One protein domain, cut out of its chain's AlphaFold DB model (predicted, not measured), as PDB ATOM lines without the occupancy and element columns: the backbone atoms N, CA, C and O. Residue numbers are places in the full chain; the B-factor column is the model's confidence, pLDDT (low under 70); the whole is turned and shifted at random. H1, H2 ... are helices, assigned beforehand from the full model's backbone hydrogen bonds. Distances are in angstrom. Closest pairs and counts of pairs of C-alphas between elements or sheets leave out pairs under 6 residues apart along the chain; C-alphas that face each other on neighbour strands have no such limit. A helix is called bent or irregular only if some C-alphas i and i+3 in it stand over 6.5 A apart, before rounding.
ATOM      1  N   SER A  84      -8.130  32.309 -15.969       85.94
ATOM      2  CA  SER A  84      -6.821  32.582 -15.371       85.94
ATOM      3  C   SER A  84      -6.461  31.587 -14.266       85.94
ATOM      4  O   SER A  84      -5.341  31.086 -14.262       85.94
ATOM      5  N   SER A  85      -7.399  31.251 -13.368       87.81
ATOM      6  CA  SER A  85      -7.138  30.265 -12.311       87.81
ATOM      7  C   SER A  85      -6.925  28.865 -12.889       87.81
ATOM      8  O   SER A  85      -6.069  28.125 -12.423       87.81
ATOM      9  N   LEU A  86      -7.675  28.503 -13.935       90.25
ATOM     10  CA  LEU A  86      -7.491  27.224 -14.623       90.25
ATOM     11  C   LEU A  86      -6.171  27.179 -15.407       90.25
ATOM     12  O   LEU A  86      -5.505  26.148 -15.403       90.25
ATOM     13  N   SER A  87      -5.762  28.287 -16.036       89.00
ATOM     14  CA  SER A  87      -4.453  28.394 -16.693       89.00
ATOM     15  C   SER A  87      -3.316  28.201 -15.701       89.00
ATOM     16  O   SER A  87      -2.374  27.488 -16.017       89.00
ATOM     17  N   GLU A  88      -3.404  28.794 -14.511       90.19
ATOM     18  CA  GLU A  88      -2.387  28.626 -13.470       90.19
ATOM     19  C   GLU A  88      -2.274  27.164 -13.017       90.19
ATOM     20  O   GLU A  88      -1.168  26.663 -12.842       90.19
ATOM     21  N   LEU A  89      -3.392  26.447 -12.873       91.69
ATOM     22  CA  LEU A  89      -3.361  25.013 -12.561       91.69
ATOM     23  C   LEU A  89      -2.703  24.204 -13.687       91.69
ATOM     24  O   LEU A  89      -1.846  23.364 -13.418       91.69
ATOM     25  N   LEU A  90      -3.064  24.474 -14.945       90.62
ATOM     26  CA  LEU A  90      -2.484  23.786 -16.101       90.62
ATOM     27  C   LEU A  90      -0.982  24.063 -16.256       90.62
ATOM     28  O   LEU A  90      -0.229  23.140 -16.545       90.62
ATOM     29  N   ASP A  91      -0.546  25.306 -16.035       90.44
ATOM     30  CA  ASP A  91       0.860  25.712 -16.137       90.44
ATOM     31  C   ASP A  91       1.724  25.121 -14.990       90.44
ATOM     32  O   ASP A  91       2.941  25.038 -15.123       90.44
ATOM     33  N   ASN A  92       1.108  24.678 -13.883       91.75
ATOM     34  CA  ASN A  92       1.772  24.070 -12.718       91.75
ATOM     35  C   ASN A  92       1.667  22.528 -12.676       91.75
ATOM     36  O   ASN A  92       1.715  21.944 -11.592       91.75
ATOM     37  N   ASP A  93       1.474  21.862 -13.820       90.25
ATOM     38  CA  ASP A  93       1.332  20.399 -13.934       90.25
ATOM     39  C   ASP A  93       0.162  19.801 -13.113       90.25
ATOM     40  O   ASP A  93       0.154  18.617 -12.769       90.25
ATOM     41  N   LYS A  94      -0.878  20.597 -12.820       92.88
ATOM     42  CA  LYS A  94      -2.079  20.171 -12.071       92.88
ATOM     43  C   LYS A  94      -3.266  19.856 -12.979       92.88
ATOM     44  O   LYS A  94      -4.420  20.092 -12.622       92.88
ATOM     45  N   GLU A  95      -3.004  19.299 -14.158       93.44
ATOM     46  CA  GLU A  95      -4.058  18.939 -15.117       93.44
ATOM     47  C   GLU A  95      -5.076  17.955 -14.524       93.44
ATOM     48  O   GLU A  95      -6.266  18.092 -14.790       93.44
ATOM     49  N   SER A  96      -4.651  17.042 -13.643       92.88
ATOM     50  CA  SER A  96      -5.561  16.128 -12.941       92.88
ATOM     51  C   SER A  96      -6.569  16.849 -12.038       92.88
ATOM     52  O   SER A  96      -7.712  16.416 -11.949       92.88
ATOM     53  N   GLU A  97      -6.192  17.962 -11.394       91.88
ATOM     54  CA  GLU A  97      -7.134  18.755 -10.584       91.88
ATOM     55  C   GLU A  97      -8.203  19.392 -11.485       91.88
ATOM     56  O   GLU A  97      -9.397  19.316 -11.195       91.88
ATOM     57  N   VAL A  98      -7.781  19.956 -12.622       94.56
ATOM     58  CA  VAL A  98      -8.689  20.535 -13.627       94.56
ATOM     59  C   VAL A  98      -9.607  19.465 -14.218       94.56
ATOM     60  O   VAL A  98     -10.806  19.702 -14.379       94.56
ATOM     61  N   PHE A  99      -9.060  18.284 -14.508       96.31
ATOM     62  CA  PHE A  99      -9.816  17.140 -14.996       96.31
ATOM     63  C   PHE A  99     -10.918  16.752 -14.016       96.31
ATOM     64  O   PHE A  99     -12.079  16.732 -14.411       96.31
ATOM     65  N   GLU A 100     -10.590  16.527 -12.744       92.75
ATOM     66  CA  GLU A 100     -11.577  16.149 -11.727       92.75
ATOM     67  C   GLU A 100     -12.664  17.215 -11.550       92.75
ATOM     68  O   GLU A 100     -13.845  16.888 -11.428       92.75
ATOM     69  N   MET A 101     -12.307  18.502 -11.583       92.12
ATOM     70  CA  MET A 101     -13.289  19.589 -11.496       92.12
ATOM     71  C   MET A 101     -14.302  19.544 -12.646       92.12
ATOM     72  O   MET A 101     -15.508  19.639 -12.416       92.12
ATOM     73  N   ILE A 102     -13.817  19.400 -13.882       95.88
ATOM     74  CA  ILE A 102     -14.660  19.369 -15.082       95.88
ATOM     75  C   ILE A 102     -15.461  18.063 -15.138       95.88
ATOM     76  O   ILE A 102     -16.669  18.109 -15.357       95.88
ATOM     77  N   PHE A 103     -14.820  16.924 -14.876       96.75
ATOM     78  CA  PHE A 103     -15.435  15.598 -14.871       96.75
ATOM     79  C   PHE A 103     -16.628  15.543 -13.919       96.75
ATOM     80  O   PHE A 103     -17.746  15.248 -14.340       96.75
ATOM     81  N   ASN A 104     -16.414  15.912 -12.652       90.38
ATOM     82  CA  ASN A 104     -17.463  15.884 -11.634       90.38
ATOM     83  C   ASN A 104     -18.582  16.884 -11.944       90.38
ATOM     84  O   ASN A 104     -19.747  16.620 -11.655       90.38
ATOM     85  N   LYS A 105     -18.258  18.032 -12.555       92.94
ATOM     86  CA  LYS A 105     -19.278  19.008 -12.949       92.94
ATOM     87  C   LYS A 105     -20.140  18.503 -14.104       92.94
ATOM     88  O   LYS A 105     -21.353  18.668 -14.053       92.94
ATOM     89  N   ILE A 106     -19.550  17.886 -15.124       95.19
ATOM     90  CA  ILE A 106     -20.318  17.313 -16.237       95.19
ATOM     91  C   ILE A 106     -21.184  16.154 -15.735       95.19
ATOM     92  O   ILE A 106     -22.350  16.081 -16.113       95.19
ATOM     93  N   ASP A 107     -20.660  15.307 -14.844       93.50
ATOM     94  CA  ASP A 107     -21.438  14.238 -14.210       93.50
ATOM     95  C   ASP A 107     -22.638  14.784 -13.428       93.50
ATOM     96  O   ASP A 107     -23.765  14.320 -13.604       93.50
ATOM     97  N   GLU A 108     -22.411  15.829 -12.621       89.12
ATOM     98  CA  GLU A 108     -23.468  16.535 -11.893       89.12
ATOM     99  C   GLU A 108     -24.551  17.037 -12.854       89.12
ATOM    100  O   GLU A 108     -25.726  16.827 -12.588       89.12
ATOM    101  N   ILE A 109     -24.171  17.675 -13.969       89.81
ATOM    102  CA  ILE A 109     -25.102  18.249 -14.955       89.81
ATOM    103  C   ILE A 109     -25.891  17.157 -15.689       89.81
ATOM    104  O   ILE A 109     -27.100  17.299 -15.897       89.81
ATOM    105  N   LEU A 110     -25.228  16.069 -16.095       88.81
ATOM    106  CA  LEU A 110     -25.868  14.961 -16.805       88.81
ATOM    107  C   LEU A 110     -26.853  14.200 -15.914       88.81
ATOM    108  O   LEU A 110     -27.894  13.786 -16.419       88.81
ATOM    109  N   ASN A 111     -26.581  14.095 -14.614       85.69
ATOM    110  CA  ASN A 111     -27.458  13.453 -13.627       85.69
ATOM    111  C   ASN A 111     -28.272  14.462 -12.800       85.69
ATOM    112  O   ASN A 111     -28.715  14.156 -11.692       85.69
ATOM    113  N   PHE A 112     -28.432  15.690 -13.297       80.81
ATOM    114  CA  PHE A 112     -29.126  16.742 -12.566       80.81
ATOM    115  C   PHE A 112     -30.648  16.505 -12.580       80.81
ATOM    116  O   PHE A 112     -31.371  17.038 -13.414       80.81
ATOM    117  N   ASP A 113     -31.127  15.712 -11.619       62.84
ATOM    118  CA  ASP A 113     -32.541  15.360 -11.409       62.84
ATOM    119  C   ASP A 113     -33.205  16.251 -10.341       62.84
ATOM    120  O   ASP A 113     -33.875  15.773  -9.424       62.84
ATOM    121  N   ASN A 114     -32.988  17.568 -10.397       56.41
ATOM    122  CA  ASN A 114     -33.663  18.480  -9.475       56.41
ATOM    123  C   ASN A 114     -34.988  18.954 -10.091       56.41
ATOM    124  O   ASN A 114     -35.036  19.299 -11.269       56.41
ATOM    125  N   ASP A 115     -36.040  19.077  -9.278       48.41
ATOM    126  CA  ASP A 115     -37.361  19.652  -9.627       48.41
ATOM    127  C   ASP A 115     -37.306  21.145 -10.075       48.41
ATOM    128  O   ASP A 115     -38.292  21.877  -9.996       48.41
ATOM    129  N   GLN A 116     -36.122  21.640 -10.433       52.81
ATOM    130  CA  GLN A 116     -35.760  23.031 -10.694       52.81
ATOM    131  C   GLN A 116     -35.059  23.160 -12.044       52.81
ATOM    132  O   GLN A 116     -34.097  23.913 -12.189       52.81
ATOM    133  N   MET A 117     -35.499  22.382 -13.026       61.69
ATOM    134  CA  MET A 117     -35.042  22.570 -14.391       61.69
ATOM    135  C   MET A 117     -35.547  23.942 -14.860       61.69
ATOM    136  O   MET A 117     -36.758  24.171 -14.922       61.69
ATOM    137  N   ASP A 118     -34.633  24.879 -15.109       69.44
ATOM    138  CA  ASP A 118     -34.969  26.053 -15.908       69.44
ATOM    139  C   ASP A 118     -35.282  25.616 -17.346       69.44
ATOM    140  O   ASP A 118     -35.025  24.474 -17.745       69.44
ATOM    141  N   ILE A 119     -35.933  26.499 -18.104       72.75
ATOM    142  CA  ILE A 119     -36.389  26.175 -19.460       72.75
ATOM    143  C   ILE A 119     -35.191  25.765 -20.318       72.75
ATOM    144  O   ILE A 119     -35.276  24.784 -21.050       72.75
ATOM    145  N   GLU A 120     -34.055  26.433 -20.144       75.81
ATOM    146  CA  GLU A 120     -32.809  26.155 -20.842       75.81
ATOM    147  C   GLU A 120     -32.289  24.730 -20.571       75.81
ATOM    148  O   GLU A 120     -31.870  24.032 -21.498       75.81
ATOM    149  N   TYR A 121     -32.330  24.248 -19.323       80.00
ATOM    150  CA  TYR A 121     -31.965  22.872 -18.982       80.00
ATOM    151  C   TYR A 121     -32.930  21.852 -19.589       80.00
ATOM    152  O   TYR A 121     -32.484  20.833 -20.127       80.00
ATOM    153  N   ILE A 122     -34.240  22.124 -19.535       79.12
ATOM    154  CA  ILE A 122     -35.265  21.263 -20.145       79.12
ATOM    155  C   ILE A 122     -35.029  21.167 -21.653       79.12
ATOM    156  O   ILE A 122     -34.989  20.064 -22.193       79.12
ATOM    157  N   GLU A 123     -34.831  22.298 -22.326       79.06
ATOM    158  CA  GLU A 123     -34.527  22.359 -23.756       79.06
ATOM    159  C   GLU A 123     -33.256  21.577 -24.088       79.06
ATOM    160  O   GLU A 123     -33.268  20.746 -24.996       79.06
ATOM    161  N   GLY A 124     -32.190  21.755 -23.300       79.06
ATOM    162  CA  GLY A 124     -30.959  20.981 -23.431       79.06
ATOM    163  C   GLY A 124     -31.206  19.474 -23.322       79.06
ATOM    164  O   GLY A 124     -30.744  18.706 -24.166       79.06
ATOM    165  N   LYS A 125     -31.978  19.025 -22.324       81.75
ATOM    166  CA  LYS A 125     -32.326  17.607 -22.138       81.75
ATOM    167  C   LYS A 125     -33.225  17.048 -23.234       81.75
ATOM    168  O   LYS A 125     -33.022  15.905 -23.637       81.75
ATOM    169  N   LEU A 126     -34.189  17.826 -23.719       80.75
ATOM    170  CA  LEU A 126     -35.052  17.444 -24.839       80.75
ATOM    171  C   LEU A 126     -34.253  17.325 -26.142       80.75
ATOM    172  O   LEU A 126     -34.499  16.416 -26.934       80.75
ATOM    173  N   ALA A 127     -33.279  18.212 -26.346       79.44
ATOM    174  CA  ALA A 127     -32.369  18.166 -27.484       79.44
ATOM    175  C   ALA A 127     -31.309  17.057 -27.359       79.44
ATOM    176  O   ALA A 127     -30.771  16.605 -28.374       79.44
ATOM    177  N   PHE A 128     -31.008  16.601 -26.137       81.38
ATOM    178  CA  PHE A 128     -29.975  15.603 -25.888       81.38
ATOM    179  C   PHE A 128     -30.276  14.291 -26.615       81.38
ATOM    180  O   PHE A 128     -31.295  13.626 -26.408       81.38
ATOM    181  N   ASN A 129     -29.347  13.880 -27.473       81.88
ATOM    182  CA  ASN A 129     -29.532  12.759 -28.375       81.88
ATOM    183  C   ASN A 129     -29.281  11.424 -27.663       81.88
ATOM    184  O   ASN A 129     -28.277  10.751 -27.902       81.88
ATOM    185  N   GLN A 130     -30.237  11.013 -26.824       86.12
ATOM    186  CA  GLN A 130     -30.180   9.766 -26.052       86.12
ATOM    187  C   GLN A 130     -29.878   8.540 -26.923       86.12
ATOM    188  O   GLN A 130     -29.163   7.635 -26.504       86.12
ATOM    189  N   SER A 131     -30.363   8.520 -28.168       87.31
ATOM    190  CA  SER A 131     -30.089   7.417 -29.090       87.31
ATOM    191  C   SER A 131     -28.628   7.355 -29.538       87.31
ATOM    192  O   SER A 131     -28.085   6.262 -29.660       87.31
ATOM    193  N   VAL A 132     -27.984   8.496 -29.816       91.81
ATOM    194  CA  VAL A 132     -26.547   8.508 -30.151       91.81
ATOM    195  C   VAL A 132     -25.730   8.206 -28.904       91.81
ATOM    196  O   VAL A 132     -24.828   7.378 -28.974       91.81
ATOM    197  N   PHE A 133     -26.079   8.802 -27.762       93.06
ATOM    198  CA  PHE A 133     -25.388   8.550 -26.501       93.06
ATOM    199  C   PHE A 133     -25.422   7.067 -26.106       93.06
ATOM    200  O   PHE A 133     -24.371   6.492 -25.838       93.06
ATOM    201  N   GLY A 134     -26.587   6.413 -26.177       93.00
ATOM    202  CA  GLY A 134     -26.716   4.974 -25.920       93.00
ATOM    203  C   GLY A 134     -25.826   4.128 -26.835       93.00
ATOM    204  O   GLY A 134     -25.076   3.283 -26.356       93.00
ATOM    205  N   ARG A 135     -25.806   4.423 -28.142       95.44
ATOM    206  CA  ARG A 135     -24.909   3.732 -29.086       95.44
ATOM    207  C   ARG A 135     -23.434   3.965 -28.765       95.44
ATOM    208  O   ARG A 135     -22.632   3.045 -28.876       95.44
ATOM    209  N   VAL A 136     -23.073   5.186 -28.369       96.62
ATOM    210  CA  VAL A 136     -21.706   5.534 -27.962       96.62
ATOM    211  C   VAL A 136     -21.291   4.748 -26.723       96.62
ATOM    212  O   VAL A 136     -20.157   4.287 -26.684       96.62
ATOM    213  N   LEU A 137     -22.185   4.542 -25.752       95.88
ATOM    214  CA  LEU A 137     -21.926   3.710 -24.571       95.88
ATOM    215  C   LEU A 137     -21.764   2.222 -24.923       95.88
ATOM    216  O   LEU A 137     -20.963   1.528 -24.306       95.88
ATOM    217  N   GLU A 138     -22.494   1.728 -25.920       94.44
ATOM    218  CA  GLU A 138     -22.466   0.316 -26.330       94.44
ATOM    219  C   GLU A 138     -21.317  -0.030 -27.292       94.44
ATOM    220  O   GLU A 138     -20.971  -1.201 -27.451       94.44
ATOM    221  N   SER A 139     -20.701   0.964 -27.938       95.94
ATOM    222  CA  SER A 139     -19.621   0.732 -28.900       95.94
ATOM    223  C   SER A 139     -18.362   0.198 -28.221       95.94
ATOM    224  O   SER A 139     -17.744   0.882 -27.404       95.94
ATOM    225  N   SER A 140     -17.922  -0.995 -28.625       94.06
ATOM    226  CA  SER A 140     -16.641  -1.579 -28.207       94.06
ATOM    227  C   SER A 140     -15.428  -0.895 -28.849       94.06
ATOM    228  O   SER A 140     -14.324  -1.007 -28.327       94.06
ATOM    229  N   ILE A 141     -15.614  -0.147 -29.944       95.06
ATOM    230  CA  ILE A 141     -14.558   0.687 -30.543       95.06
ATOM    231  C   ILE A 141     -14.264   1.880 -29.628       95.06
ATOM    232  O   ILE A 141     -13.107   2.244 -29.417       95.06
ATOM    233  N   ILE A 142     -15.314   2.490 -29.073       97.06
ATOM    234  CA  ILE A 142     -15.200   3.648 -28.177       97.06
ATOM    235  C   ILE A 142     -14.882   3.202 -26.741       97.06
ATOM    236  O   ILE A 142     -14.102   3.866 -26.056       97.06
ATOM    237  N   ASN A 143     -15.438   2.068 -26.304       97.31
ATOM    238  CA  ASN A 143     -15.299   1.502 -24.959       97.31
ATOM    239  C   ASN A 143     -14.669   0.096 -25.019       97.31
ATOM    240  O   ASN A 143     -15.337  -0.901 -24.726       97.31
ATOM    241  N   PRO A 144     -13.377  -0.024 -25.369       95.44
ATOM    242  CA  PRO A 144     -12.732  -1.322 -25.584       95.44
ATOM    243  C   PRO A 144     -12.716  -2.224 -24.342       95.44
ATOM    244  O   PRO A 144     -12.729  -3.447 -24.480       95.44
ATOM    245  N   GLY A 145     -12.757  -1.655 -23.131       95.25
ATOM    246  CA  GLY A 145     -12.812  -2.431 -21.887       95.25
ATOM    247  C   GLY A 145     -14.074  -3.283 -21.718       95.25
ATOM    248  O   GLY A 145     -14.038  -4.246 -20.959       95.25
ATOM    249  N   ILE A 146     -15.152  -3.013 -22.469       94.44
ATOM    250  CA  ILE A 146     -16.362  -3.853 -22.461       94.44
ATOM    251  C   ILE A 146     -16.025  -5.299 -22.848       94.44
ATOM    252  O   ILE A 146     -16.542  -6.231 -22.240       94.44
ATOM    253  N   VAL A 147     -15.135  -5.503 -23.824       92.69
ATOM    254  CA  VAL A 147     -14.787  -6.850 -24.307       92.69
ATOM    255  C   VAL A 147     -14.158  -7.688 -23.194       92.69
ATOM    256  O   VAL A 147     -14.523  -8.849 -23.018       92.69
ATOM    257  N   GLU A 148     -13.258  -7.095 -22.407       94.06
ATOM    258  CA  GLU A 148     -12.604  -7.800 -21.301       94.06
ATOM    259  C   GLU A 148     -13.598  -8.114 -20.173       94.06
ATOM    260  O   GLU A 148     -13.567  -9.214 -19.625       94.06
ATOM    261  N   ILE A 149     -14.548  -7.213 -19.889       95.00
ATOM    262  CA  ILE A 149     -15.603  -7.443 -18.887       95.00
ATOM    263  C   ILE A 149     -16.420  -8.701 -19.223       95.00
ATOM    264  O   ILE A 149     -16.796  -9.443 -18.316       95.00
ATOM    265  N   PHE A 150     -16.660  -9.002 -20.503       92.88
ATOM    266  CA  PHE A 150     -17.471 -10.152 -20.933       92.88
ATOM    267  C   PHE A 150     -16.696 -11.447 -21.225       92.88
ATOM    268  O   PHE A 150     -17.322 -12.462 -21.515       92.88
ATOM    269  N   LYS A 151     -15.367 -11.455 -21.106       89.56
ATOM    270  CA  LYS A 151     -14.491 -12.550 -21.565       89.56
ATOM    271  C   LYS A 151     -14.785 -13.942 -20.991       89.56
ATOM    272  O   LYS A 151     -14.612 -14.928 -21.700       89.56
ATOM    273  N   ASP A 152     -15.245 -14.015 -19.744       86.94
ATOM    274  CA  ASP A 152     -15.518 -15.282 -19.042       86.94
ATOM    275  C   ASP A 152     -17.003 -15.680 -19.045       86.94
ATOM    276  O   ASP A 152     -17.415 -16.557 -18.286       86.94
ATOM    277  N   LEU A 153     -17.838 -14.995 -19.829       90.88
ATOM    278  CA  LEU A 153     -19.263 -15.294 -19.897       90.88
ATOM    279  C   LEU A 153     -19.539 -16.363 -20.963       90.88
ATOM    280  O   LEU A 153     -19.313 -16.135 -22.151       90.88
ATOM    281  N   ASP A 154     -20.091 -17.503 -20.550       90.62
ATOM    282  CA  ASP A 154     -20.566 -18.529 -21.478       90.62
ATOM    283  C   ASP A 154     -22.004 -18.220 -21.909       90.62
ATOM    284  O   ASP A 154     -22.949 -18.446 -21.162       90.62
ATOM    285  N   LEU A 155     -22.195 -17.708 -23.124       86.94
ATOM    286  CA  LEU A 155     -23.528 -17.368 -23.642       86.94
ATOM    287  C   LEU A 155     -24.417 -18.592 -23.934       86.94
ATOM    288  O   LEU A 155     -25.598 -18.417 -24.231       86.94
ATOM    289  N   SER A 156     -23.871 -19.810 -23.883       90.75
ATOM    290  CA  SER A 156     -24.636 -21.048 -24.068       90.75
ATOM    291  C   SER A 156     -25.195 -21.625 -22.761       90.75
ATOM    292  O   SER A 156     -26.124 -22.435 -22.804       90.75
ATOM    293  N   ASP A 157     -24.684 -21.183 -21.606       91.50
ATOM    294  CA  ASP A 157     -25.167 -21.606 -20.292       91.50
ATOM    295  C   ASP A 157     -26.401 -20.788 -19.869       91.50
ATOM    296  O   ASP A 157     -26.330 -19.585 -19.628       91.50
ATOM    297  N   SER A 158     -27.549 -21.457 -19.753       90.75
ATOM    298  CA  SER A 158     -28.820 -20.870 -19.294       90.75
ATOM    299  C   SER A 158     -29.079 -21.094 -17.800       90.75
ATOM    300  O   SER A 158     -30.206 -20.965 -17.328       90.75
ATOM    301  N   SER A 159     -28.053 -21.469 -17.031       94.44
ATOM    302  CA  SER A 159     -28.172 -21.596 -15.583       94.44
ATOM    303  C   SER A 159     -28.455 -20.243 -14.925       94.44
ATOM    304  O   SER A 159     -27.900 -19.212 -15.304       94.44
ATOM    305  N   GLU A 160     -29.245 -20.258 -13.851       93.12
ATOM    306  CA  GLU A 160     -29.545 -19.068 -13.040       93.12
ATOM    307  C   GLU A 160     -28.262 -18.359 -12.555       93.12
ATOM    308  O   GLU A 160     -28.181 -17.133 -12.478       93.12
ATOM    309  N   LYS A 161     -27.201 -19.136 -12.291       92.19
ATOM    310  CA  LYS A 161     -25.880 -18.610 -11.930       92.19
ATOM    311  C   LYS A 161     -25.263 -17.790 -13.070       92.19
ATOM    312  O   LYS A 161     -24.687 -16.733 -12.810       92.19
ATOM    313  N   ASN A 162     -25.356 -18.273 -14.306       90.56
ATOM    314  CA  ASN A 162     -24.808 -17.585 -15.467       90.56
ATOM    315  C   ASN A 162     -25.657 -16.369 -15.873       90.56
ATOM    316  O   ASN A 162     -25.103 -15.326 -16.213       90.56
ATOM    317  N   GLU A 163     -26.983 -16.432 -15.712       91.62
ATOM    318  CA  GLU A 163     -27.872 -15.268 -15.870       91.62
ATOM    319  C   GLU A 163     -27.542 -14.141 -14.870       91.62
ATOM    320  O   GLU A 163     -27.480 -12.955 -15.227       91.62
ATOM    321  N   MET A 164     -27.253 -14.495 -13.614       92.19
ATOM    322  CA  MET A 164     -26.821 -13.538 -12.589       92.19
ATOM    323  C   MET A 164     -25.444 -12.929 -12.909       92.19
ATOM    324  O   MET A 164     -25.225 -11.726 -12.709       92.19
ATOM    325  N   LEU A 165     -24.521 -13.737 -13.443       93.00
ATOM    326  CA  LEU A 165     -23.214 -13.271 -13.907       93.00
ATOM    327  C   LEU A 165     -23.348 -12.297 -15.085       93.00
ATOM    328  O   LEU A 165     -22.734 -11.229 -15.055       93.00
ATOM    329  N   LEU A 166     -24.185 -12.622 -16.077       91.88
ATOM    330  CA  LEU A 166     -24.502 -11.750 -17.210       91.88
ATOM    331  C   LEU A 166     -25.022 -10.393 -16.724       91.88
ATOM    332  O   LEU A 166     -24.495  -9.357 -17.126       91.88
ATOM    333  N   THR A 167     -26.003 -10.389 -15.819       91.88
ATOM    334  CA  THR A 167     -26.583  -9.153 -15.261       91.88
ATOM    335  C   THR A 167     -25.525  -8.299 -14.554       91.88
ATOM    336  O   THR A 167     -25.475  -7.078 -14.720       91.88
ATOM    337  N   THR A 168     -24.631  -8.938 -13.794       94.12
ATOM    338  CA  THR A 168     -23.535  -8.249 -13.097       94.12
ATOM    339  C   THR A 168     -22.557  -7.612 -14.084       94.12
ATOM    340  O   THR A 168     -22.251  -6.425 -13.957       94.12
ATOM    341  N   LYS A 169     -22.127  -8.365 -15.102       94.00
ATOM    342  CA  LYS A 169     -21.218  -7.881 -16.152       94.00
ATOM    343  C   LYS A 169     -21.846  -6.774 -17.000       94.00
ATOM    344  O   LYS A 169     -21.170  -5.811 -17.339       94.00
ATOM    345  N   GLN A 170     -23.148  -6.844 -17.283       92.69
ATOM    346  CA  GLN A 170     -23.879  -5.763 -17.954       92.69
ATOM    347  C   GLN A 170     -23.857  -4.460 -17.151       92.69
ATOM    348  O   GLN A 170     -23.672  -3.392 -17.734       92.69
ATOM    349  N   ARG A 171     -24.022  -4.522 -15.824       93.88
ATOM    350  CA  ARG A 171     -23.912  -3.333 -14.966       93.88
ATOM    351  C   ARG A 171     -22.491  -2.772 -14.969       93.88
ATOM    352  O   ARG A 171     -22.324  -1.576 -15.179       93.88
ATOM    353  N   GLU A 172     -21.488  -3.631 -14.800       95.44
ATOM    354  CA  GLU A 172     -20.073  -3.238 -14.829       95.44
ATOM    355  C   GLU A 172     -19.691  -2.578 -16.162       95.44
ATOM    356  O   GLU A 172     -19.090  -1.506 -16.178       95.44
ATOM    357  N   ALA A 173     -20.119  -3.161 -17.287       95.38
ATOM    358  CA  ALA A 173     -19.891  -2.609 -18.617       95.38
ATOM    359  C   ALA A 173     -20.547  -1.234 -18.799       95.38
ATOM    360  O   ALA A 173     -19.918  -0.332 -19.351       95.38
ATOM    361  N   ARG A 174     -21.779  -1.044 -18.302       94.44
ATOM    362  CA  ARG A 174     -22.467   0.259 -18.335       94.44
ATOM    363  C   ARG A 174     -21.733   1.311 -17.509       94.44
ATOM    364  O   ARG A 174     -21.530   2.418 -17.996       94.44
ATOM    365  N   GLU A 175     -21.315   0.974 -16.290       95.94
ATOM    366  CA  GLU A 175     -20.565   1.889 -15.419       95.94
ATOM    367  C   GLU A 175     -19.203   2.262 -16.019       95.94
ATOM    368  O   GLU A 175     -18.830   3.438 -16.028       95.94
ATOM    369  N   TYR A 176     -18.478   1.279 -16.559       97.56
ATOM    370  CA  TYR A 176     -17.217   1.499 -17.263       97.56
ATOM    371  C   TYR A 176     -17.403   2.419 -18.475       97.56
ATOM    372  O   TYR A 176     -16.704   3.427 -18.590       97.56
ATOM    373  N   ALA A 177     -18.356   2.098 -19.355       97.81
ATOM    374  CA  ALA A 177     -18.610   2.867 -20.567       97.81
ATOM    375  C   ALA A 177     -19.009   4.308 -20.242       97.81
ATOM    376  O   ALA A 177     -18.475   5.244 -20.830       97.81
ATOM    377  N   TYR A 178     -19.885   4.498 -19.251       96.88
ATOM    378  CA  TYR A 178     -20.299   5.823 -18.805       96.88
ATOM    379  C   TYR A 178     -19.104   6.663 -18.334       96.88
ATOM    380  O   TYR A 178     -18.898   7.772 -18.828       96.88
ATOM    381  N   LYS A 179     -18.254   6.114 -17.455       97.56
ATOM    382  CA  LYS A 179     -17.048   6.807 -16.971       97.56
ATOM    383  C   LYS A 179     -16.047   7.094 -18.090       97.56
ATOM    384  O   LYS A 179     -15.456   8.173 -18.117       97.56
ATOM    385  N   ASN A 180     -15.858   6.156 -19.018       98.25
ATOM    386  CA  ASN A 180     -14.970   6.340 -20.162       98.25
ATOM    387  C   ASN A 180     -15.468   7.464 -21.083       98.25
ATOM    388  O   ASN A 180     -14.704   8.366 -21.422       98.25
ATOM    389  N   VAL A 181     -16.755   7.472 -21.436       97.94
ATOM    390  CA  VAL A 181     -17.344   8.530 -22.269       97.94
ATOM    391  C   VAL A 181     -17.292   9.885 -21.561       97.94
ATOM    392  O   VAL A 181     -16.900  10.872 -22.180       97.94
ATOM    393  N   LEU A 182     -17.585   9.941 -20.262       97.88
ATOM    394  CA  LEU A 182     -17.455  11.162 -19.463       97.88
ATOM    395  C   LEU A 182     -16.010  11.687 -19.434       97.88
ATOM    396  O   LEU A 182     -15.775  12.891 -19.572       97.88
ATOM    397  N   SER A 183     -15.028  10.788 -19.349       98.31
ATOM    398  CA  SER A 183     -13.611  11.134 -19.483       98.31
ATOM    399  C   SER A 183     -13.295  11.705 -20.868       98.31
ATOM    400  O   SER A 183     -12.644  12.744 -20.964       98.31
ATOM    401  N   LEU A 184     -13.794  11.100 -21.952       98.38
ATOM    402  CA  LEU A 184     -13.609  11.622 -23.313       98.38
ATOM    403  C   LEU A 184     -14.205  13.027 -23.483       98.38
ATOM    404  O   LEU A 184     -13.565  13.892 -24.083       98.38
ATOM    405  N   ILE A 185     -15.394  13.270 -22.926       98.00
ATOM    406  CA  ILE A 185     -16.032  14.593 -22.930       98.00
ATOM    407  C   ILE A 185     -15.173  15.600 -22.148       98.00
ATOM    408  O   ILE A 185     -14.914  16.705 -22.623       98.00
ATOM    409  N   THR A 186     -14.677  15.204 -20.975       98.25
ATOM    410  CA  THR A 186     -13.820  16.042 -20.123       98.25
ATOM    411  C   THR A 186     -12.533  16.450 -20.845       98.25
ATOM    412  O   THR A 186     -12.172  17.628 -20.850       98.25
ATOM    413  N   HIS A 187     -11.867  15.511 -21.522       97.75
ATOM    414  CA  HIS A 187     -10.666  15.802 -22.309       97.75
ATOM    415  C   HIS A 187     -10.936  16.776 -23.464       97.75
ATOM    416  O   HIS A 187     -10.109  17.648 -23.736       97.75
ATOM    417  N   GLU A 188     -12.090  16.674 -24.131       97.31
ATOM    418  CA  GLU A 188     -12.481  17.631 -25.172       97.31
ATOM    419  C   GLU A 188     -12.651  19.043 -24.588       97.31
ATOM    420  O   GLU A 188     -12.152  20.011 -25.165       97.31
ATOM    421  N   TYR A 189     -13.262  19.179 -23.408       96.38
ATOM    422  CA  TYR A 189     -13.352  20.467 -22.714       96.38
ATOM    423  C   TYR A 189     -11.988  21.022 -22.291       96.38
ATOM    424  O   TYR A 189     -11.735  22.213 -22.478       96.38
ATOM    425  N   ILE A 190     -11.080  20.180 -21.786       95.56
ATOM    426  CA  ILE A 190      -9.700  20.591 -21.480       95.56
ATOM    427  C   ILE A 190      -8.984  21.062 -22.751       95.56
ATOM    428  O   ILE A 190      -8.272  22.065 -22.723       95.56
ATOM    429  N   SER A 191      -9.195  20.391 -23.887       95.19
ATOM    430  CA  SER A 191      -8.641  20.818 -25.173       95.19
ATOM    431  C   SER A 191      -9.165  22.199 -25.589       95.19
ATOM    432  O   SER A 191      -8.371  23.083 -25.916       95.19
ATOM    433  N   ARG A 192     -10.485  22.433 -25.495       94.31
ATOM    434  CA  ARG A 192     -11.099  23.755 -25.740       94.31
ATOM    435  C   ARG A 192     -10.518  24.828 -24.816       94.31
ATOM    436  O   ARG A 192     -10.154  25.905 -25.282       94.31
ATOM    437  N   LEU A 193     -10.362  24.515 -23.531       92.62
ATOM    438  CA  LEU A 193      -9.760  25.402 -22.536       92.62
ATOM    439  C   LEU A 193      -8.311  25.767 -22.893       92.62
ATOM    440  O   LEU A 193      -7.980  26.950 -22.935       92.62
ATOM    441  N   LYS A 194      -7.466  24.780 -23.217       92.56
ATOM    442  CA  LYS A 194      -6.077  25.003 -23.657       92.56
ATOM    443  C   LYS A 194      -6.019  25.902 -24.899       92.56
ATOM    444  O   LYS A 194      -5.213  26.830 -24.942       92.56
ATOM    445  N   ASN A 195      -6.912  25.691 -25.868       91.62
ATOM    446  CA  ASN A 195      -7.007  26.528 -27.069       91.62
ATOM    447  C   ASN A 195      -7.423  27.972 -26.754       91.62
ATOM    448  O   ASN A 195      -6.889  28.915 -27.340       91.62
ATOM    449  N   VAL A 196      -8.368  28.168 -25.831       90.06
ATOM    450  CA  VAL A 196      -8.756  29.504 -25.361       90.06
ATOM    451  C   VAL A 196      -7.580  30.202 -24.686       90.06
ATOM    452  O   VAL A 196      -7.213  31.287 -25.126       90.06
ATOM    453  N   ILE A 197      -6.928  29.556 -23.716       88.12
ATOM    454  CA  ILE A 197      -5.768  30.112 -22.999       88.12
ATOM    455  C   ILE A 197      -4.654  30.504 -23.976       88.12
ATOM    456  O   ILE A 197      -4.066  31.580 -23.865       88.12
ATOM    457  N   PHE A 198      -4.377  29.654 -24.969       88.31
ATOM    458  CA  PHE A 198      -3.400  29.955 -26.011       88.31
ATOM    459  C   PHE A 198      -3.764  31.228 -26.794       88.31
ATOM    460  O   PHE A 198      -2.912  32.101 -26.975       88.31
ATOM    461  N   ARG A 199      -5.028  31.370 -27.220       86.88
ATOM    462  CA  ARG A 199      -5.512  32.562 -27.942       86.88
ATOM    463  C   ARG A 199      -5.428  33.827 -27.088       86.88
ATOM    464  O   ARG A 199      -5.015  34.863 -27.601       86.88
ATOM    465  N   GLU A 200      -5.775  33.747 -25.808       85.38
ATOM    466  CA  GLU A 200      -5.680  34.880 -24.879       85.38
ATOM    467  C   GLU A 200      -4.241  35.368 -24.710       85.38
ATOM    468  O   GLU A 200      -3.971  36.564 -24.850       85.38
ATOM    469  N   LYS A 201      -3.306  34.430 -24.485       84.19
ATOM    470  CA  LYS A 201      -1.866  34.714 -24.387       84.19
ATOM    471  C   LYS A 201      -1.342  35.352 -25.684       84.19
ATOM    472  O   LYS A 201      -0.592  36.322 -25.622       84.19
ATOM    473  N   ALA A 202      -1.767  34.860 -26.852       85.25
ATOM    474  CA  ALA A 202      -1.326  35.373 -28.152       85.25
ATOM    475  C   ALA A 202      -1.861  36.780 -28.482       85.25
ATOM    476  O   ALA A 202      -1.168  37.572 -29.116       85.25
ATOM    477  N   LEU A 203      -3.093  37.088 -28.070       81.38
ATOM    478  CA  LEU A 203      -3.788  38.333 -28.419       81.38
ATOM    479  C   LEU A 203      -3.735  39.394 -27.310       81.38
ATOM    480  O   LEU A 203      -4.285  40.481 -27.484       81.38
ATOM    481  N   ASN A 204      -3.088  39.087 -26.180       79.38
ATOM    482  CA  ASN A 204      -3.021  39.935 -24.989       79.38
ATOM    483  C   ASN A 204      -4.412  40.447 -24.552       79.38
ATOM    484  O   ASN A 204      -4.588  41.610 -24.187       79.38
ATOM    485  N   THR A 205      -5.422  39.580 -24.657       72.44
ATOM    486  CA  THR A 205      -6.827  39.872 -24.348       72.44
ATOM    487  C   THR A 205      -7.436  38.723 -23.567       72.44
ATOM    488  O   THR A 205      -7.127  37.566 -23.834       72.44
ATOM    489  N   SER A 206      -8.332  39.044 -22.636       65.94
ATOM    490  CA  SER A 206      -9.034  38.070 -21.798       65.94
ATOM    491  C   SER A 206     -10.506  37.869 -22.201       65.94
ATOM    492  O   SER A 206     -11.350  37.626 -21.344       65.94
ATOM    493  N   TYR A 207     -10.884  38.175 -23.449       61.16
ATOM    494  CA  TYR A 207     -12.303  38.286 -23.842       61.16
ATOM    495  C   TYR A 207     -12.823  37.119 -24.701       61.16
ATOM    496  O   TYR A 207     -14.028  36.995 -24.921       61.16
ATOM    497  N   ILE A 208     -11.954  36.243 -25.211       61.09
ATOM    498  CA  ILE A 208     -12.365  35.202 -26.168       61.09
ATOM    499  C   ILE A 208     -12.820  33.955 -25.408       61.09
ATOM    500  O   ILE A 208     -12.008  33.095 -25.081       61.09
ATOM    501  N   HIS A 209     -14.122  33.847 -25.121       65.88
ATOM    502  CA  HIS A 209     -14.614  32.809 -24.201       65.88
ATOM    503  C   HIS A 209     -15.853  32.024 -24.623       65.88
ATOM    504  O   HIS A 209     -16.293  31.195 -23.832       65.88
ATOM    505  N   SER A 210     -16.427  32.217 -25.813       76.25
ATOM    506  CA  SER A 210     -17.704  31.559 -26.153       76.25
ATOM    507  C   SER A 210     -17.668  30.039 -25.924       76.25
ATOM    508  O   SER A 210     -18.526  29.523 -25.218       76.25
ATOM    509  N   GLU A 211     -16.612  29.366 -26.386       83.12
ATOM    510  CA  GLU A 211     -16.445  27.900 -26.365       83.12
ATOM    511  C   GLU A 211     -16.310  27.250 -24.971       83.12
ATOM    512  O   GLU A 211     -16.460  26.034 -24.859       83.12
ATOM    513  N   ILE A 212     -15.979  28.019 -23.923       89.00
ATOM    514  CA  ILE A 212     -15.818  27.506 -22.543       89.00
ATOM    515  C   ILE A 212     -16.630  28.285 -21.507       89.00
ATOM    516  O   ILE A 212     -16.637  27.932 -20.330       89.00
ATOM    517  N   SER A 213     -17.306  29.361 -21.915       89.56
ATOM    518  CA  SER A 213     -18.028  30.252 -21.004       89.56
ATOM    519  C   SER A 213     -19.111  29.519 -20.215       89.56
ATOM    520  O   SER A 213     -19.216  29.723 -19.005       89.56
ATOM    521  N   ASN A 214     -19.867  28.630 -20.863       91.88
ATOM    522  CA  ASN A 214     -20.900  27.828 -20.215       91.88
ATOM    523  C   ASN A 214     -20.298  26.842 -19.215       91.88
ATOM    524  O   ASN A 214     -20.779  26.768 -18.085       91.88
ATOM    525  N   LEU A 215     -19.194  26.177 -19.573       91.81
ATOM    526  CA  LEU A 215     -18.460  25.318 -18.647       91.81
ATOM    527  C   LEU A 215     -17.981  26.106 -17.421       91.81
ATOM    528  O   LEU A 215     -18.290  25.712 -16.301       91.81
ATOM    529  N   ILE A 216     -17.284  27.232 -17.600       90.81
ATOM    530  CA  ILE A 216     -16.794  28.058 -16.481       90.81
ATOM    531  C   ILE A 216     -17.959  28.543 -15.609       90.81
ATOM    532  O   ILE A 216     -17.896  28.484 -14.383       90.81
ATOM    533  N   ASN A 217     -19.050  29.001 -16.223       88.12
ATOM    534  CA  ASN A 217     -20.258  29.391 -15.501       88.12
ATOM    535  C   ASN A 217     -20.851  28.216 -14.705       88.12
ATOM    536  O   ASN A 217     -21.249  28.408 -13.557       88.12
ATOM    537  N   SER A 218     -20.845  27.007 -15.267       88.00
ATOM    538  CA  SER A 218     -21.370  25.814 -14.604       88.00
ATOM    539  C   SER A 218     -20.477  25.331 -13.457       88.00
ATOM    540  O   SER A 218     -20.982  24.949 -12.401       88.00
ATOM    541  N   LEU A 219     -19.152  25.427 -13.613       87.88
ATOM    542  CA  LEU A 219     -18.159  25.193 -12.564       87.88
ATOM    543  C   LEU A 219     -18.390  26.149 -11.385       87.88
ATOM    544  O   LEU A 219     -18.348  25.752 -10.226       87.88
ATOM    545  N   ASN A 220     -18.793  27.372 -11.709       84.44
ATOM    546  CA  ASN A 220     -19.249  28.405 -10.789       84.44
ATOM    547  C   ASN A 220     -20.712  28.205 -10.318       84.44
ATOM    548  O   ASN A 220     -21.325  29.119  -9.774       84.44
ATOM    549  N   ASN A 221     -21.303  27.022 -10.521       77.81
ATOM    550  CA  ASN A 221     -22.668  26.645 -10.128       77.81
ATOM    551  C   ASN A 221     -23.776  27.600 -10.629       77.81
ATOM    552  O   ASN A 221     -24.824  27.732  -9.988       77.81
ATOM    553  N   LYS A 222     -23.574  28.279 -11.763       80.88
ATOM    554  CA  LYS A 222     -24.639  29.044 -12.422       80.88
ATOM    555  C   LYS A 222     -25.523  28.079 -13.204       80.88
ATOM    556  O   LYS A 222     -25.146  27.636 -14.281       80.88
ATOM    557  N   ILE A 223     -26.687  27.758 -12.652       77.44
ATOM    558  CA  ILE A 223     -27.554  26.714 -13.215       77.44
ATOM    559  C   ILE A 223     -28.086  27.073 -14.611       77.44
ATOM    560  O   ILE A 223     -28.117  26.181 -15.447       77.44
ATOM    561  N   ASP A 224     -28.298  28.359 -14.930       78.44
ATOM    562  CA  ASP A 224     -28.723  28.783 -16.287       78.44
ATOM    563  C   ASP A 224     -27.755  28.347 -17.401       78.44
ATOM    564  O   ASP A 224     -28.101  28.350 -18.580       78.44
ATOM    565  N   SER A 225     -26.501  28.014 -17.071       85.44
ATOM    566  CA  SER A 225     -25.551  27.523 -18.069       85.44
ATOM    567  C   SER A 225     -25.592  26.007 -18.251       85.44
ATOM    568  O   SER A 225     -24.956  25.511 -19.175       85.44
ATOM    569  N   TYR A 226     -26.305  25.258 -17.403       87.62
ATOM    570  CA  TYR A 226     -26.339  23.794 -17.455       87.62
ATOM    571  C   TYR A 226     -26.994  23.304 -18.752       87.62
ATOM    572  O   TYR A 226     -26.458  22.401 -19.388       87.62
ATOM    573  N   GLY A 227     -28.086  23.937 -19.196       87.94
ATOM    574  CA  GLY A 227     -28.733  23.611 -20.473       87.94
ATOM    575  C   GLY A 227     -27.801  23.762 -21.675       87.94
ATOM    576  O   GLY A 227     -27.656  22.841 -22.476       87.94
ATOM    577  N   ASN A 228     -27.070  24.877 -21.742       90.19
ATOM    578  CA  ASN A 228     -26.077  25.095 -22.795       90.19
ATOM    579  C   ASN A 228     -24.913  24.093 -22.725       90.19
ATOM    580  O   ASN A 228     -24.456  23.621 -23.763       90.19
ATOM    581  N   VAL A 229     -24.462  23.715 -21.521       93.19
ATOM    582  CA  VAL A 229     -23.470  22.638 -21.367       93.19
ATOM    583  C   VAL A 229     -24.021  21.311 -21.894       93.19
ATOM    584  O   VAL A 229     -23.290  20.583 -22.552       93.19
ATOM    585  N   ILE A 230     -25.302  20.988 -21.690       92.25
ATOM    586  CA  ILE A 230     -25.897  19.763 -22.251       92.25
ATOM    587  C   ILE A 230     -25.879  19.777 -23.782       92.25
ATOM    588  O   ILE A 230     -25.545  18.758 -24.388       92.25
ATOM    589  N   LEU A 231     -26.198  20.913 -24.410       90.88
ATOM    590  CA  LEU A 231     -26.119  21.062 -25.867       90.88
ATOM    591  C   LEU A 231     -24.684  20.867 -26.371       90.88
ATOM    592  O   LEU A 231     -24.446  20.087 -27.289       90.88
ATOM    593  N   GLU A 232     -23.711  21.499 -25.714       94.50
ATOM    594  CA  GLU A 232     -22.294  21.313 -26.030       94.50
ATOM    595  C   GLU A 232     -21.852  19.855 -25.854       94.50
ATOM    596  O   GLU A 232     -21.138  19.319 -26.700       94.50
ATOM    597  N   VAL A 233     -22.282  19.188 -24.779       95.12
ATOM    598  CA  VAL A 233     -21.992  17.770 -24.533       95.12
ATOM    599  C   VAL A 233     -22.611  16.896 -25.621       95.12
ATOM    600  O   VAL A 233     -21.964  15.952 -26.073       95.12
ATOM    601  N   ASN A 234     -23.817  17.213 -26.090       92.94
ATOM    602  CA  ASN A 234     -24.447  16.509 -27.202       92.94
ATOM    603  C   ASN A 234     -23.594  16.593 -28.482       92.94
ATOM    604  O   ASN A 234     -23.340  15.565 -29.111       92.94
ATOM    605  N   ASP A 235     -23.065  17.774 -28.813       92.94
ATOM    606  CA  ASP A 235     -22.153  17.944 -29.954       92.94
ATOM    607  C   ASP A 235     -20.859  17.130 -29.786       92.94
ATOM    608  O   ASP A 235     -20.358  16.514 -30.732       92.94
ATOM    609  N   ILE A 236     -20.315  17.092 -28.564       95.94
ATOM    610  CA  ILE A 236     -19.123  16.295 -28.244       95.94
ATOM    611  C   ILE A 236     -19.417  14.798 -28.387       95.94
ATOM    612  O   ILE A 236     -18.600  14.070 -28.950       95.94
ATOM    613  N   ILE A 237     -20.580  14.329 -27.932       95.62
ATOM    614  CA  ILE A 237     -21.016  12.935 -28.081       95.62
ATOM    615  C   ILE A 237     -21.168  12.574 -29.561       95.62
ATOM    616  O   ILE A 237     -20.703  11.508 -29.967       95.62
ATOM    617  N   GLU A 238     -21.752  13.452 -30.386       93.38
ATOM    618  CA  GLU A 238     -21.823  13.234 -31.838       93.38
ATOM    619  C   GLU A 238     -20.419  13.098 -32.448       93.38
ATOM    620  O   GLU A 238     -20.179  12.159 -33.210       93.38
ATOM    621  N   LYS A 239     -19.473  13.962 -32.053       95.44
ATOM    622  CA  LYS A 239     -18.063  13.906 -32.479       95.44
ATOM    623  C   LYS A 239     -17.354  12.630 -32.010       95.44
ATOM    624  O   LYS A 239     -16.596  12.036 -32.768       95.44
ATOM    625  N   ILE A 240     -17.579  12.185 -30.774       96.75
ATOM    626  CA  ILE A 240     -17.032  10.917 -30.263       96.75
ATOM    627  C   ILE A 240     -17.594   9.747 -31.075       96.75
ATOM    628  O   ILE A 240     -16.838   8.863 -31.482       96.75
ATOM    629  N   GLY A 241     -18.898   9.773 -31.353       95.19
ATOM    630  CA  GLY A 241     -19.598   8.758 -32.129       95.19
ATOM    631  C   GLY A 241     -19.038   8.561 -33.534       95.19
ATOM    632  O   GLY A 241     -19.073   7.444 -34.035       95.19
ATOM    633  N   THR A 242     -18.431   9.581 -34.156       94.31
ATOM    634  CA  THR A 242     -17.851   9.430 -35.504       94.31
ATOM    635  C   THR A 242     -16.666   8.465 -35.569       94.31
ATOM    636  O   THR A 242     -16.253   8.097 -36.665       94.31
ATOM    637  N   LYS A 243     -16.097   8.066 -34.422       95.19
ATOM    638  CA  LYS A 243     -15.051   7.033 -34.347       95.19
ATOM    639  C   LYS A 243     -15.579   5.640 -34.700       95.19
ATOM    640  O   LYS A 243     -14.801   4.793 -35.125       95.19
TER     641      LYS A 243
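This is residues 84 to 243 of the 318 residues of the protein "Transcriptional regulator" of Streptococcus sp. HMSC061E03 (UniProt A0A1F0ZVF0). One very long straight helix, H6, runs almost the whole length of the domain, and H2, H8 and H7 pack on its far half, with H2 and H8 crossing it steeply. H3 lies beside H8, H4 and H5 pack on H6 nearer its beginning, and H1 lies near its far end; residues 156 to 161, at the beginning of H6, stick out. The printed part has 160 residues with eight named helices, H1 to H8 in order, and no named strand; the class is all helix. It is loose, with a radius of gyration of the C-alphas of 18.7 A, and elongated, spanning 66 by 37 by 26 A.

H1, residues 84 to 91, touches H2, residues 95 to 110, at a steep tilt of 52 degrees; their closest C-alphas, of Leu 89 and Glu 95, are 6.6 A apart. H3, residues 119 to 127, is apart from H2. H4 is residues 130 to 138 and H5 residues 145 to 149. H6, residues 160 to 203, is touched by H2 at a steep tilt of 62 degrees, opposite ways, closest at the C-alphas of Phe 103 and Thr 186, 5.5 A. H4 touches H6 about perpendicular, only just, at 70.5 degrees, with C-alphas 137 and 177 closest at 5.3 A. H5 touches H6 with C-alphas 146 and 173 closest at 5.4 A. H7, residues 210 to 219, touches H6 at C-alphas 193 and 212, the closest, 6.4 A apart. H8, residues 223 to 241, touches H3 at a shallow tilt of 15 degrees, the same way, with C-alphas 121 and 227 closest at 3.6 A. H8 also touches H6 about perpendicular, at 73 degrees, with C-alphas 185 and 236 closest at 6.4 A. In H1 to H6 every O i to N i+4 pair is within hydrogen-bond range; in H7 4 of 6 are, and in H8 13 of 15.

H1 begins at C-alpha 84, (-6.821, 32.582, -15.371). H2 is 22.2 A long, H8 27.3 A and H6 64.8 A, from C-alpha 160 at (-29.545, -19.068, -13.040). H7 is irregular, with C-alphas 211 and 214 7.6 A apart, and H8 only just, with C-alphas 224 and 227 6.7 A apart. H8 ends at C-alpha 241, (-19.598, 8.758, -32.129).

The two C-alphas farthest apart, of Ser 159 and Asn 204, are 67.1 A apart. The printed part has no cut, and no link is long. Mean pLDDT of the printed part is 88.8; residues 113 to 118 and 206 to 209 are under 70.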